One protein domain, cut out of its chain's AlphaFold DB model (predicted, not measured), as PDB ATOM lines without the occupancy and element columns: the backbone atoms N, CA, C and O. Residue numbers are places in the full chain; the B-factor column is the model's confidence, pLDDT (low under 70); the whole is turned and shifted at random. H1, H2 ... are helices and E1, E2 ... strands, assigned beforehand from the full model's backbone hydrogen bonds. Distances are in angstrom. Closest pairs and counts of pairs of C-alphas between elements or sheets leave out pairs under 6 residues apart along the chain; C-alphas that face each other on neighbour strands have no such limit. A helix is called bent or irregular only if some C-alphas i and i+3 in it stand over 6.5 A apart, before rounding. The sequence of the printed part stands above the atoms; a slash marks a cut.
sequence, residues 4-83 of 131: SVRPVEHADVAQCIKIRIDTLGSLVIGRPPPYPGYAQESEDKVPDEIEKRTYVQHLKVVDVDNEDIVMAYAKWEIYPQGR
ATOM      1  N   SER A   4      -4.244 -31.481 -22.389       95.81
ATOM      2  CA  SER A   4      -3.124 -32.415 -22.514       95.81
ATOM      3  C   SER A   4      -2.114 -32.201 -21.393       95.81
ATOM      4  O   SER A   4      -1.755 -31.069 -21.078       95.81
ATOM      5  N   VAL A   5      -1.649 -33.297 -20.788       96.44
ATOM      6  CA  VAL A   5      -0.547 -33.273 -19.820       96.44
ATOM      7  C   VAL A   5       0.761 -33.462 -20.581       96.44
ATOM      8  O   VAL A   5       0.914 -34.449 -21.300       96.44
ATOM      9  N   ARG A   6       1.699 -32.528 -20.423       95.94
ATOM     10  CA  ARG A   6       3.011 -32.541 -21.087       95.94
ATOM     11  C   ARG A   6       4.131 -32.255 -20.075       95.94
ATOM     12  O   ARG A   6       3.858 -31.642 -19.039       95.94
ATOM     13  N   PRO A   7       5.379 -32.671 -20.341       96.50
ATOM     14  CA  PRO A   7       6.531 -32.187 -19.587       96.50
ATOM     15  C   PRO A   7       6.675 -30.664 -19.700       96.50
ATOM     16  O   PRO A   7       6.300 -30.073 -20.714       96.50
ATOM     17  N   VAL A   8       7.199 -30.037 -18.652       96.62
ATOM     18  CA  VAL A   8       7.615 -28.629 -18.668       96.62
ATOM     19  C   VAL A   8       8.938 -28.510 -19.418       96.62
ATOM     20  O   VAL A   8       9.874 -29.263 -19.158       96.62
ATOM     21  N   GLU A   9       9.012 -27.542 -20.320       95.19
ATOM     22  CA  GLU A   9      10.212 -27.149 -21.051       95.19
ATOM     23  C   GLU A   9      10.741 -25.816 -20.505       95.19
ATOM     24  O   GLU A   9      10.053 -25.100 -19.773       95.19
ATOM     25  N   HIS A  10      11.963 -25.437 -20.889       95.06
ATOM     26  CA  HIS A  10      12.597 -24.199 -20.419       95.06
ATOM     27  C   HIS A  10      11.747 -22.952 -20.703       95.06
ATOM     28  O   HIS A  10      11.687 -22.045 -19.875       95.06
ATOM     29  N   ALA A  11      11.050 -22.925 -21.843       94.25
ATOM     30  CA  ALA A  11      10.184 -21.813 -22.228       94.25
ATOM     31  C   ALA A  11       8.956 -21.654 -21.310       94.25
ATOM     32  O   ALA A  11       8.431 -20.550 -21.179       94.25
ATOM     33  N   ASP A  12       8.515 -22.722 -20.638       94.62
ATOM     34  CA  ASP A  12       7.327 -22.693 -19.780       94.62
ATOM     35  C   ASP A  12       7.630 -22.268 -18.338       94.62
ATOM     36  O   ASP A  12       6.701 -22.015 -17.566       94.62
ATOM     37  N   VAL A  13       8.909 -22.241 -17.941       94.88
ATOM     38  CA  VAL A  13       9.335 -22.120 -16.535       94.88
ATOM     39  C   VAL A  13       8.733 -20.884 -15.870       94.88
ATOM     40  O   VAL A  13       8.095 -21.003 -14.822       94.88
ATOM     41  N   ALA A  14       8.852 -19.719 -16.511       94.62
ATOM     42  CA  ALA A  14       8.327 -18.463 -15.980       94.62
ATOM     43  C   ALA A  14       6.799 -18.519 -15.774       94.62
ATOM     44  O   ALA A  14       6.286 -18.140 -14.718       94.62
ATOM     45  N   GLN A  15       6.058 -19.060 -16.748       94.38
ATOM     46  CA  GLN A  15       4.604 -19.202 -16.647       94.38
ATOM     47  C   GLN A  15       4.206 -20.198 -15.549       94.38
ATOM     48  O   GLN A  15       3.286 -19.930 -14.774       94.38
ATOM     49  N   CYS A  16       4.916 -21.319 -15.424       94.38
ATOM     50  CA  CYS A  16       4.666 -22.322 -14.389       94.38
ATOM     51  C   CYS A  16       4.918 -21.770 -12.977       94.38
ATOM     52  O   CYS A  16       4.123 -22.005 -12.062       94.38
ATOM     53  N   ILE A  17       5.992 -20.995 -12.791       92.50
ATOM     54  CA  ILE A  17       6.300 -20.325 -11.519       92.50
ATOM     55  C   ILE A  17       5.218 -19.304 -11.190       92.50
ATOM     56  O   ILE A  17       4.729 -19.285 -10.057       92.50
ATOM     57  N   LYS A  18       4.777 -18.521 -12.179       91.69
ATOM     58  CA  LYS A  18       3.659 -17.596 -12.012       91.69
ATOM     59  C   LYS A  18       2.384 -18.314 -11.565       91.69
ATOM     60  O   LYS A  18       1.803 -17.912 -10.563       91.69
ATOM     61  N   ILE A  19       1.995 -19.407 -12.228       91.44
ATOM     62  CA  ILE A  19       0.834 -20.225 -11.831       91.44
ATOM     63  C   ILE A  19       0.990 -20.716 -10.391       91.44
ATOM     64  O   ILE A  19       0.049 -20.638  -9.602       91.44
ATOM     65  N   ARG A  20       2.182 -21.187 -10.008       87.75
ATOM     66  CA  ARG A  20       2.455 -21.627  -8.635       87.75
ATOM     67  C   ARG A  20       2.271 -20.488  -7.637       87.75
ATOM     68  O   ARG A  20       1.586 -20.685  -6.642       87.75
ATOM     69  N   ILE A  21       2.828 -19.307  -7.900       86.00
ATOM     70  CA  ILE A  21       2.681 -18.128  -7.031       86.00
ATOM     71  C   ILE A  21       1.214 -17.705  -6.926       86.00
ATOM     72  O   ILE A  21       0.708 -17.500  -5.824       86.00
ATOM     73  N   ASP A  22       0.515 -17.634  -8.058       85.31
ATOM     74  CA  ASP A  22      -0.887 -17.229  -8.113       85.31
ATOM     75  C   ASP A  22      -1.780 -18.215  -7.332       85.31
ATOM     76  O   ASP A  22      -2.769 -17.801  -6.719       85.31
ATOM     77  N   THR A  23      -1.400 -19.497  -7.279       79.50
ATOM     78  CA  THR A  23      -2.141 -20.569  -6.592       79.50
ATOM     79  C   THR A  23      -1.688 -20.858  -5.160       79.50
ATOM     80  O   THR A  23      -2.455 -21.504  -4.443       79.50
ATOM     81  N   LEU A  24      -0.532 -20.344  -4.697       67.25
ATOM     82  CA  LEU A  24       0.024 -20.568  -3.343       67.25
ATOM     83  C   LEU A  24      -1.005 -20.346  -2.227       67.25
ATOM     84  O   LEU A  24      -0.938 -20.998  -1.190       67.25
ATOM     85  N   GLY A  25      -1.981 -19.466  -2.458       52.50
ATOM     86  CA  GLY A  25      -3.025 -19.165  -1.492       52.50
ATOM     87  C   GLY A  25      -4.299 -19.974  -1.502       52.50
ATOM     88  O   GLY A  25      -5.234 -19.632  -0.784       52.50
ATOM     89  N   SER A  26      -4.359 -20.999  -2.340       54.72
ATOM     90  CA  SER A  26      -5.529 -21.872  -2.454       54.72
ATOM     91  C   SER A  26      -5.408 -23.109  -1.556       54.72
ATOM     92  O   SER A  26      -6.262 -23.990  -1.599       54.72
ATOM     93  N   LEU A  27      -4.337 -23.200  -0.759       54.34
ATOM     94  CA  LEU A  27      -4.108 -24.273   0.204       54.34
ATOM     95  C   LEU A  27      -4.684 -23.883   1.576       54.34
ATOM     96  O   LEU A  27      -4.840 -22.705   1.881       54.34
ATOM     97  N   VAL A  28      -4.984 -24.891   2.403       51.53
ATOM     98  CA  VAL A  28      -5.718 -24.860   3.699       51.53
ATOM     99  C   VAL A  28      -5.233 -23.803   4.723       51.53
ATOM    100  O   VAL A  28      -5.895 -23.543   5.719       51.53
ATOM    101  N   ILE A  29      -4.107 -23.150   4.457       52.94
ATOM    102  CA  ILE A  29      -3.374 -22.206   5.307       52.94
ATOM    103  C   ILE A  29      -3.499 -20.729   4.852       52.94
ATOM    104  O   ILE A  29      -2.792 -19.862   5.361       52.94
ATOM    105  N   GLY A  30      -4.422 -20.412   3.934       53.78
ATOM    106  CA  GLY A  30      -4.665 -19.048   3.431       53.78
ATOM    107  C   GLY A  30      -3.750 -18.657   2.261       53.78
ATOM    108  O   GLY A  30      -3.106 -19.526   1.685       53.78
ATOM    109  N   ARG A  31      -3.693 -17.354   1.906       63.66
ATOM    110  CA  ARG A  31      -2.884 -16.780   0.798       63.66
ATOM    111  C   ARG A  31      -1.669 -15.986   1.273       63.66
ATOM    112  O   ARG A  31      -1.654 -14.768   1.102       63.66
ATOM    113  N   PRO A  32      -0.651 -16.645   1.857       67.38
ATOM    114  CA  PRO A  32       0.593 -15.964   2.160       67.38
ATOM    115  C   PRO A  32       1.260 -15.508   0.849       67.38
ATOM    116  O   PRO A  32       1.273 -16.275  -0.123       67.38
ATOM    117  N   PRO A  33       1.800 -14.277   0.775       72.12
ATOM    118  CA  PRO A  33       2.700 -13.915  -0.310       72.12
ATOM    119  C   PRO A  33       3.898 -14.879  -0.347       72.12
ATOM    120  O   PRO A  33       4.321 -15.379   0.701       72.12
ATOM    121  N   PRO A  34       4.474 -15.138  -1.535       76.12
ATOM    122  CA  PRO A  34       5.758 -15.822  -1.608       76.12
ATOM    123  C   PRO A  34       6.816 -15.019  -0.836       76.12
ATOM    124  O   PRO A  34       6.742 -13.790  -0.764       76.12
ATOM    125  N   TYR A  35       7.814 -15.701  -0.271       77.12
ATOM    126  CA  TYR A  35       8.926 -15.008   0.378       77.12
ATOM    127  C   TYR A  35       9.749 -14.205  -0.654       77.12
ATOM    128  O   TYR A  35       9.785 -14.579  -1.836       77.12
ATOM    129  N   PRO A  36      10.411 -13.103  -0.248       81.50
ATOM    130  CA  PRO A  36      11.257 -12.321  -1.148       81.50
ATOM    131  C   PRO A  36      12.345 -13.186  -1.799       81.50
ATOM    132  O   PRO A  36      13.080 -13.868  -1.099       81.50
ATOM    133  N   GLY A  37      12.447 -13.153  -3.130       84.75
ATOM    134  CA  GLY A  37      13.425 -13.946  -3.888       84.75
ATOM    135  C   GLY A  37      12.913 -15.293  -4.410       84.75
ATOM    136  O   GLY A  37      13.512 -15.838  -5.330       84.75
ATOM    137  N   TYR A  38      11.759 -15.782  -3.941       85.00
ATOM    138  CA  TYR A  38      11.204 -17.082  -4.346       85.00
ATOM    139  C   TYR A  38      11.080 -17.278  -5.867       85.00
ATOM    140  O   TYR A  38      11.342 -18.371  -6.372       85.00
ATOM    141  N   ALA A  39      10.650 -16.241  -6.597       89.12
ATOM    142  CA  ALA A  39      10.504 -16.313  -8.051       89.12
ATOM    143  C   ALA A  39      11.865 -16.516  -8.731       89.12
ATOM    144  O   ALA A  39      12.016 -17.478  -9.475       89.12
ATOM    145  N   GLN A  40      12.858 -15.688  -8.386       91.38
ATOM    146  CA  GLN A  40      14.216 -15.786  -8.923       91.38
ATOM    147  C   GLN A  40      14.853 -17.138  -8.587       91.38
ATOM    148  O   GLN A  40      15.314 -17.837  -9.477       91.38
ATOM    149  N   GLU A  41      14.789 -17.560  -7.321       90.38
ATOM    150  CA  GLU A  41      15.317 -18.864  -6.904       90.38
ATOM    151  C   GLU A  41      14.657 -20.022  -7.659       90.38
ATOM    152  O   GLU A  41      15.306 -21.017  -7.979       90.38
ATOM    153  N   SER A  42      13.357 -19.914  -7.944       91.19
ATOM    154  CA  SER A  42      12.642 -20.923  -8.723       91.19
ATOM    155  C   SER A  42      13.058 -20.900 -10.196       91.19
ATOM    156  O   SER A  42      13.232 -21.970 -10.776       91.19
ATOM    157  N   GLU A  43      13.228 -19.720 -10.793       94.00
ATOM    158  CA  GLU A  43      13.673 -19.556 -12.184       94.00
ATOM    159  C   GLU A  43      15.097 -20.079 -12.388       94.00
ATOM    160  O   GLU A  43      15.365 -20.714 -13.404       94.00
ATOM    161  N   ASP A  44      15.971 -19.912 -11.395       93.56
ATOM    162  CA  ASP A  44      17.342 -20.425 -11.433       93.56
ATOM    163  C   ASP A  44      17.383 -21.951 -11.228       93.56
ATOM    164  O   ASP A  44      18.202 -22.659 -11.816       93.56
ATOM    165  N   LYS A  45      16.491 -22.484 -10.384       93.75
ATOM    166  CA  LYS A  45      16.514 -23.889  -9.959       93.75
ATOM    167  C   LYS A  45      15.796 -24.834 -10.918       93.75
ATOM    168  O   LYS A  45      16.285 -25.935 -11.155       93.75
ATOM    169  N   VAL A  46      14.613 -24.466 -11.410       94.88
ATOM    170  CA  VAL A  46      13.750 -25.372 -12.192       94.88
ATOM    171  C   VAL A  46      14.418 -25.877 -13.480       94.88
ATOM    172  O   VAL A  46      14.316 -27.079 -13.723       94.88
ATOM    173  N   PRO A  47      15.134 -25.055 -14.274       95.12
ATOM    174  CA  PRO A  47      15.870 -25.540 -15.445       95.12
ATOM    175  C   PRO A  47      16.846 -26.671 -15.097       95.12
ATOM    176  O   PRO A  47      16.854 -27.722 -15.734       95.12
ATOM    177  N   ASP A  48      17.591 -26.499 -14.006       95.06
ATOM    178  CA  ASP A  48      18.507 -27.511 -13.489       95.06
ATOM    179  C   ASP A  48      17.774 -28.782 -13.023       95.06
ATOM    180  O   ASP A  48      18.285 -29.889 -13.199       95.06
ATOM    181  N   GLU A  49      16.581 -28.657 -12.426       94.50
ATOM    182  CA  GLU A  49      15.763 -29.817 -12.050       94.50
ATOM    183  C   GLU A  49      15.272 -30.591 -13.285       94.50
ATOM    184  O   GLU A  49      15.366 -31.819 -13.280       94.50
ATOM    185  N   ILE A  50      14.823 -29.892 -14.335       94.06
ATOM    186  CA  ILE A  50      14.359 -30.485 -15.603       94.06
ATOM    187  C   ILE A  50      15.473 -31.308 -16.263       94.06
ATOM    188  O   ILE A  50      15.227 -32.423 -16.721       94.06
ATOM    189  N   GLU A  51      16.702 -30.792 -16.284       92.94
ATOM    190  CA  GLU A  51      17.824 -31.453 -16.959       92.94
ATOM    191  C   GLU A  51      18.477 -32.560 -16.121       92.94
ATOM    192  O   GLU A  51      18.846 -33.616 -16.641       92.94
ATOM    193  N   LYS A  52      18.685 -32.310 -14.821       93.00
ATOM    194  CA  LYS A  52      19.634 -33.092 -14.007       93.00
ATOM    195  C   LYS A  52      18.960 -34.029 -13.012       93.00
ATOM    196  O   LYS A  52      19.606 -34.963 -12.532       93.00
ATOM    197  N   ARG A  53      17.695 -33.801 -12.641       89.81
ATOM    198  CA  ARG A  53      17.037 -34.543 -11.552       89.81
ATOM    199  C   ARG A  53      15.984 -35.508 -12.078       89.81
ATOM    200  O   ARG A  53      14.799 -35.217 -12.082       89.81
ATOM    201  N   THR A  54      16.402 -36.729 -12.395       89.44
ATOM    202  CA  THR A  54      15.519 -37.784 -12.934       89.44
ATOM    203  C   THR A  54      14.359 -38.185 -12.011       89.44
ATOM    204  O   THR A  54      13.314 -38.630 -12.486       89.44
ATOM    205  N   TYR A  55      14.515 -38.013 -10.695       89.94
ATOM    206  CA  TYR A  55      13.461 -38.269  -9.708       89.94
ATOM    207  C   TYR A  55      12.450 -37.120  -9.590       89.94
ATOM    208  O   TYR A  55      11.446 -37.270  -8.897       89.94
ATOM    209  N   VAL A  56      12.696 -35.979 -10.236       94.00
ATOM    210  CA  VAL A  56      11.803 -34.819 -10.247       94.00
ATOM    211  C   VAL A  56      11.138 -34.722 -11.614       94.00
ATOM    212  O   VAL A  56      11.795 -34.772 -12.646       94.00
ATOM    213  N   GLN A  57       9.819 -34.584 -11.624       94.75
ATOM    214  CA  GLN A  57       9.012 -34.456 -12.830       94.75
ATOM    215  C   GLN A  57       8.223 -33.153 -12.755       94.75
ATOM    216  O   GLN A  57       7.378 -32.967 -11.875       94.75
ATOM    217  N   HIS A  58       8.508 -32.242 -13.680       96.44
ATOM    218  CA  HIS A  58       7.753 -31.009 -13.862       96.44
ATOM    219  C   HIS A  58       6.748 -31.227 -14.992       96.44
ATOM    220  O   HIS A  58       7.131 -31.497 -16.129       96.44
ATOM    221  N   LEU A  59       5.457 -31.141 -14.671       96.88
ATOM    222  CA  LEU A  59       4.358 -31.401 -15.598       96.88
ATOM    223  C   LEU A  59       3.477 -30.163 -15.736       96.88
ATOM    224  O   LEU A  59       3.159 -29.496 -14.749       96.88
ATOM    225  N   LYS A  60       3.041 -29.894 -16.962       96.31
ATOM    226  CA  LYS A  60       2.089 -28.841 -17.308       96.31
ATOM    227  C   LYS A  60       0.826 -29.443 -17.909       96.31
ATOM    228  O   LYS A  60       0.879 -30.456 -18.606       96.31
ATOM    229  N   VAL A  61      -0.309 -28.811 -17.646       96.31
ATOM    230  CA  VAL A  61      -1.560 -29.061 -18.368       96.31
ATOM    231  C   VAL A  61      -1.748 -27.917 -19.342       96.31
ATOM    232  O   VAL A  61      -1.788 -26.767 -18.912       96.31
ATOM    233  N   VAL A  62      -1.865 -28.230 -20.626       95.88
ATOM    234  CA  VAL A  62      -2.106 -27.245 -21.685       95.88
ATOM    235  C   VAL A  62      -3.494 -27.422 -22.279       95.88
ATOM    236  O   VAL A  62      -3.982 -28.552 -22.392       95.88
ATOM    237  N   ASP A  63      -4.121 -26.310 -22.649       94.19
ATOM    238  CA  ASP A  63      -5.311 -26.311 -23.498       94.19
ATOM    239  C   ASP A  63      -4.887 -26.297 -24.967       94.19
ATOM    240  O   ASP A  63      -4.417 -25.288 -25.490       94.19
ATOM    241  N   VAL A  64      -5.044 -27.444 -25.624       92.00
ATOM    242  CA  VAL A  64      -4.579 -27.665 -27.000       92.00
ATOM    243  C   VAL A  64      -5.383 -26.836 -28.002       92.00
ATOM    244  O   VAL A  64      -4.872 -26.477 -29.060       92.00
ATOM    245  N   ASP A  65      -6.628 -26.496 -27.664       91.94
ATOM    246  CA  ASP A  65      -7.501 -25.718 -28.546       91.94
ATOM    247  C   ASP A  65      -7.191 -24.209 -28.495       91.94
ATOM    248  O   ASP A  65      -7.635 -23.465 -29.368       91.94
ATOM    249  N   ASN A  66      -6.438 -23.748 -27.485       87.44
ATOM    250  CA  ASN A  66      -6.200 -22.334 -27.190       87.44
ATOM    251  C   ASN A  66      -4.698 -22.034 -27.097       87.44
ATOM    252  O   ASN A  66      -4.176 -21.782 -26.015       87.44
ATOM    253  N   GLU A  67      -4.006 -22.073 -28.240       84.56
ATOM    254  CA  GLU A  67      -2.589 -21.678 -28.374       84.56
ATOM    255  C   GLU A  67      -1.626 -22.406 -27.411       84.56
ATOM    256  O   GLU A  67      -0.578 -21.873 -27.056       84.56
ATOM    257  N   ASP A  68      -1.973 -23.626 -26.978       83.12
ATOM    258  CA  ASP A  68      -1.217 -24.393 -25.979       83.12
ATOM    259  C   ASP A  68      -0.978 -23.614 -24.662       83.12
ATOM    260  O   ASP A  68       0.031 -23.807 -23.976       83.12
ATOM    261  N   ILE A  69      -1.927 -22.756 -24.260       89.38
ATOM    262  CA  ILE A  69      -1.860 -22.028 -22.984       89.38
ATOM    263  C   ILE A  69      -1.709 -23.016 -21.821       89.38
ATOM    264  O   ILE A  69      -2.504 -23.948 -21.658       89.38
ATOM    265  N   VAL A  70      -0.714 -22.778 -20.960       93.69
ATOM    266  CA  VAL A  70      -0.533 -23.534 -19.716       93.69
ATOM    267  C   VAL A  70      -1.617 -23.156 -18.709       93.69
ATOM    268  O   VAL A  70      -1.659 -22.038 -18.197       93.69
ATOM    269  N   MET A  71      -2.471 -24.127 -18.396       93.50
ATOM    270  CA  MET A  71      -3.617 -23.998 -17.495       93.50
ATOM    271  C   MET A  71      -3.292 -24.428 -16.064       93.50
ATOM    272  O   MET A  71      -3.867 -23.911 -15.107       93.50
ATOM    273  N   ALA A  72      -2.389 -25.396 -15.902       93.38
ATOM    274  CA  ALA A  72      -1.975 -25.888 -14.595       93.38
ATOM    275  C   ALA A  72      -0.530 -26.381 -14.618       93.38
ATOM    276  O   ALA A  72      -0.004 -26.774 -15.658       93.38
ATOM    277  N   TYR A  73       0.086 -26.398 -13.440       94.69
ATOM    278  CA  TYR A  73       1.459 -26.834 -13.236       94.69
ATOM    279  C   TYR A  73       1.543 -27.738 -12.005       94.69
ATOM    280  O   TYR A  73       0.945 -27.451 -10.967       94.69
ATOM    281  N   ALA A  74       2.300 -28.828 -12.119       92.56
ATOM    282  CA  ALA A  74       2.568 -29.757 -11.036       92.56
ATOM    283  C   ALA A  74       4.054 -30.129 -10.991       92.56
ATOM    284  O   ALA A  74       4.689 -30.358 -12.019       92.56
ATOM    285  N   LYS A  75       4.582 -30.255  -9.771       93.44
ATOM    286  CA  LYS A  75       5.895 -30.844  -9.497       93.44
ATOM    287  C   LYS A  75       5.689 -32.159  -8.762       93.44
ATOM    288  O   LYS A  75       5.005 -32.189  -7.741       93.44
ATOM    289  N   TRP A  76       6.267 -33.229  -9.282       91.25
ATOM    290  CA  TRP A  76       6.227 -34.559  -8.691       91.25
ATOM    291  C   TRP A  76       7.647 -34.989  -8.355       91.25
ATOM    292  O   TRP A  76       8.552 -34.829  -9.166       91.25
ATOM    293  N   GLU A  77       7.849 -35.545  -7.166       92.19
ATOM    294  CA  GLU A  77       9.134 -36.108  -6.760       92.19
ATOM    295  C   GLU A  77       8.923 -37.593  -6.445       92.19
ATOM    296  O   GLU A  77       8.155 -37.949  -5.549       92.19
ATOM    297  N   ILE A  78       9.557 -38.467  -7.225       90.50
ATOM    298  CA  ILE A  78       9.387 -39.919  -7.174       90.50
ATOM    299  C   ILE A  78      10.710 -40.534  -6.736       90.50
ATOM    300  O   ILE A  78      11.644 -40.646  -7.524       90.50
ATOM    301  N   TYR A  79      10.776 -40.963  -5.480       89.38
ATOM    302  CA  TYR A  79      11.961 -41.586  -4.896       89.38
ATOM    303  C   TYR A  79      11.766 -43.105  -4.818       89.38
ATOM    304  O   TYR A  79      11.050 -43.563  -3.922       89.38
ATOM    305  N   PRO A  80      12.382 -43.914  -5.703       86.50
ATOM    306  CA  PRO A  80      12.108 -45.353  -5.756       86.50
ATOM    307  C   PRO A  80      12.494 -46.092  -4.468       86.50
ATOM    308  O   PRO A  80      11.887 -47.103  -4.129       86.50
ATOM    309  N   GLN A  81      13.484 -45.575  -3.737       89.06
ATOM    310  CA  GLN A  81      13.962 -46.115  -2.460       89.06
ATOM    311  C   GLN A  81      13.466 -45.311  -1.245       89.06
ATOM    312  O   GLN A  81      13.969 -45.488  -0.139       89.06
ATOM    313  N   GLY A  82      12.475 -44.436  -1.434       85.50
ATOM    314  CA  GLY A  82      12.016 -43.501  -0.410       85.50
ATOM    315  C   GLY A  82      12.870 -42.233  -0.317       85.50
ATOM    316  O   GLY A  82      13.954 -42.138  -0.896       85.50
ATOM    317  N   ARG A  83      12.344 -41.221   0.383       85.00
ATOM    318  CA  ARG A  83      13.020 -39.925   0.531       85.00
ATOM    319  C   ARG A  83      14.275 -40.056   1.407       85.00
ATOM    320  O   ARG A  83      14.143 -40.502   2.547       85.00
TER     321      ARG A  83
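AT A GLANCE: This is residues 4 to 83 of the 131 residues of an uncharacterized protein of Pseudocercospora fijiensis (strain CIRAD86) (UniProt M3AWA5). A long hairpin of two strands, E2 and E3, makes most of a small three-stranded sheet, with the short strand E1 along the other side of E2; helix H1 crosses over this sheet, chiefly near E3, and helix H2 packs on the first part of H1 and, near its own end, on the beginning of E2. The turn of the hairpin and the tail after E3 reach far out in opposite directions. The printed part has 80 residues, with two named helices and three named strands in the order E1, H1, H2, E2, E3; the sheet runs E1, E2, E3, antiparallel throughout, and the class is mixed, helices and strands. It is only just compact, close to loose, with a radius of gyration of the C-alphas of 13.5 A and spans of 37 by 33 by 24 A.

HOW THE PARTS SIT: The inner strand E2, residues 56 to 63, forms a hairpin with the edge strand E3, residues 69 to 77, at 161 degrees between their directions; N 59 and O 74 are 2.9 A apart and N 74 and O 59 2.8 A, within hydrogen-bond range. E3 bends by 52 degrees at residue 72. The other edge strand, E1, residues 4 to 7, is antiparallel to E2 at 146 degrees, with N 6 and O 60 2.9 A apart. H1, residues 10 to 26, is on the sheet at a height of 7.5 A; it lies over E3 and, only just, over E2, with 3 of its C-alphas falling on E2. It runs across the strands, at 82 degrees to E3 on the local plane; its closest C-alphas to E3 are those of Cys 16 and Tyr 73, 5.7 A apart. H2, residues 38 to 52, is also on the sheet, and the two helices with the sheet make two layers, helices on one face of a sheet. The closest C-alphas of H2 and E2 are those of Glu 49 and Val 56, 6.6 A apart. H1 touches H2 with residues 10 to 17 alone, at a steep tilt of 51 degrees, opposite ways; their closest C-alphas are those of His 10 and Pro 47, 6.1 A apart. Of the O i to N i+4 pairs, 9 of 13 in H1 and 9 of 11 in H2 are within hydrogen-bond range.

IN THESE COORDINATES: E2 is 23.3 A long and E3 24.1 A, ending at C-alpha 77 (9.134, -36.108, -6.760). E1 begins at C-alpha 4 (-3.124, -32.415, -22.514) and is 10.1 A long. H1 is 25.6 A long, with a kink of 27 degrees near residue 20; it is irregular, C-alphas 11 and 14 being 7.3 A apart. H2 is 20.5 A long and only just irregular, with C-alphas 44 and 47 6.7 A apart.

THE WHOLE: The two C-alphas farthest apart are those of Asn 66 and Gln 81, 39.8 A. The printed part has no cut. The link from H1 to H2, 11 residues, is long; the others are tight. The mean pLDDT of the printed part is 87.3, and residues 24 to 32, of which 24 to 26 belong to H1, are under 70.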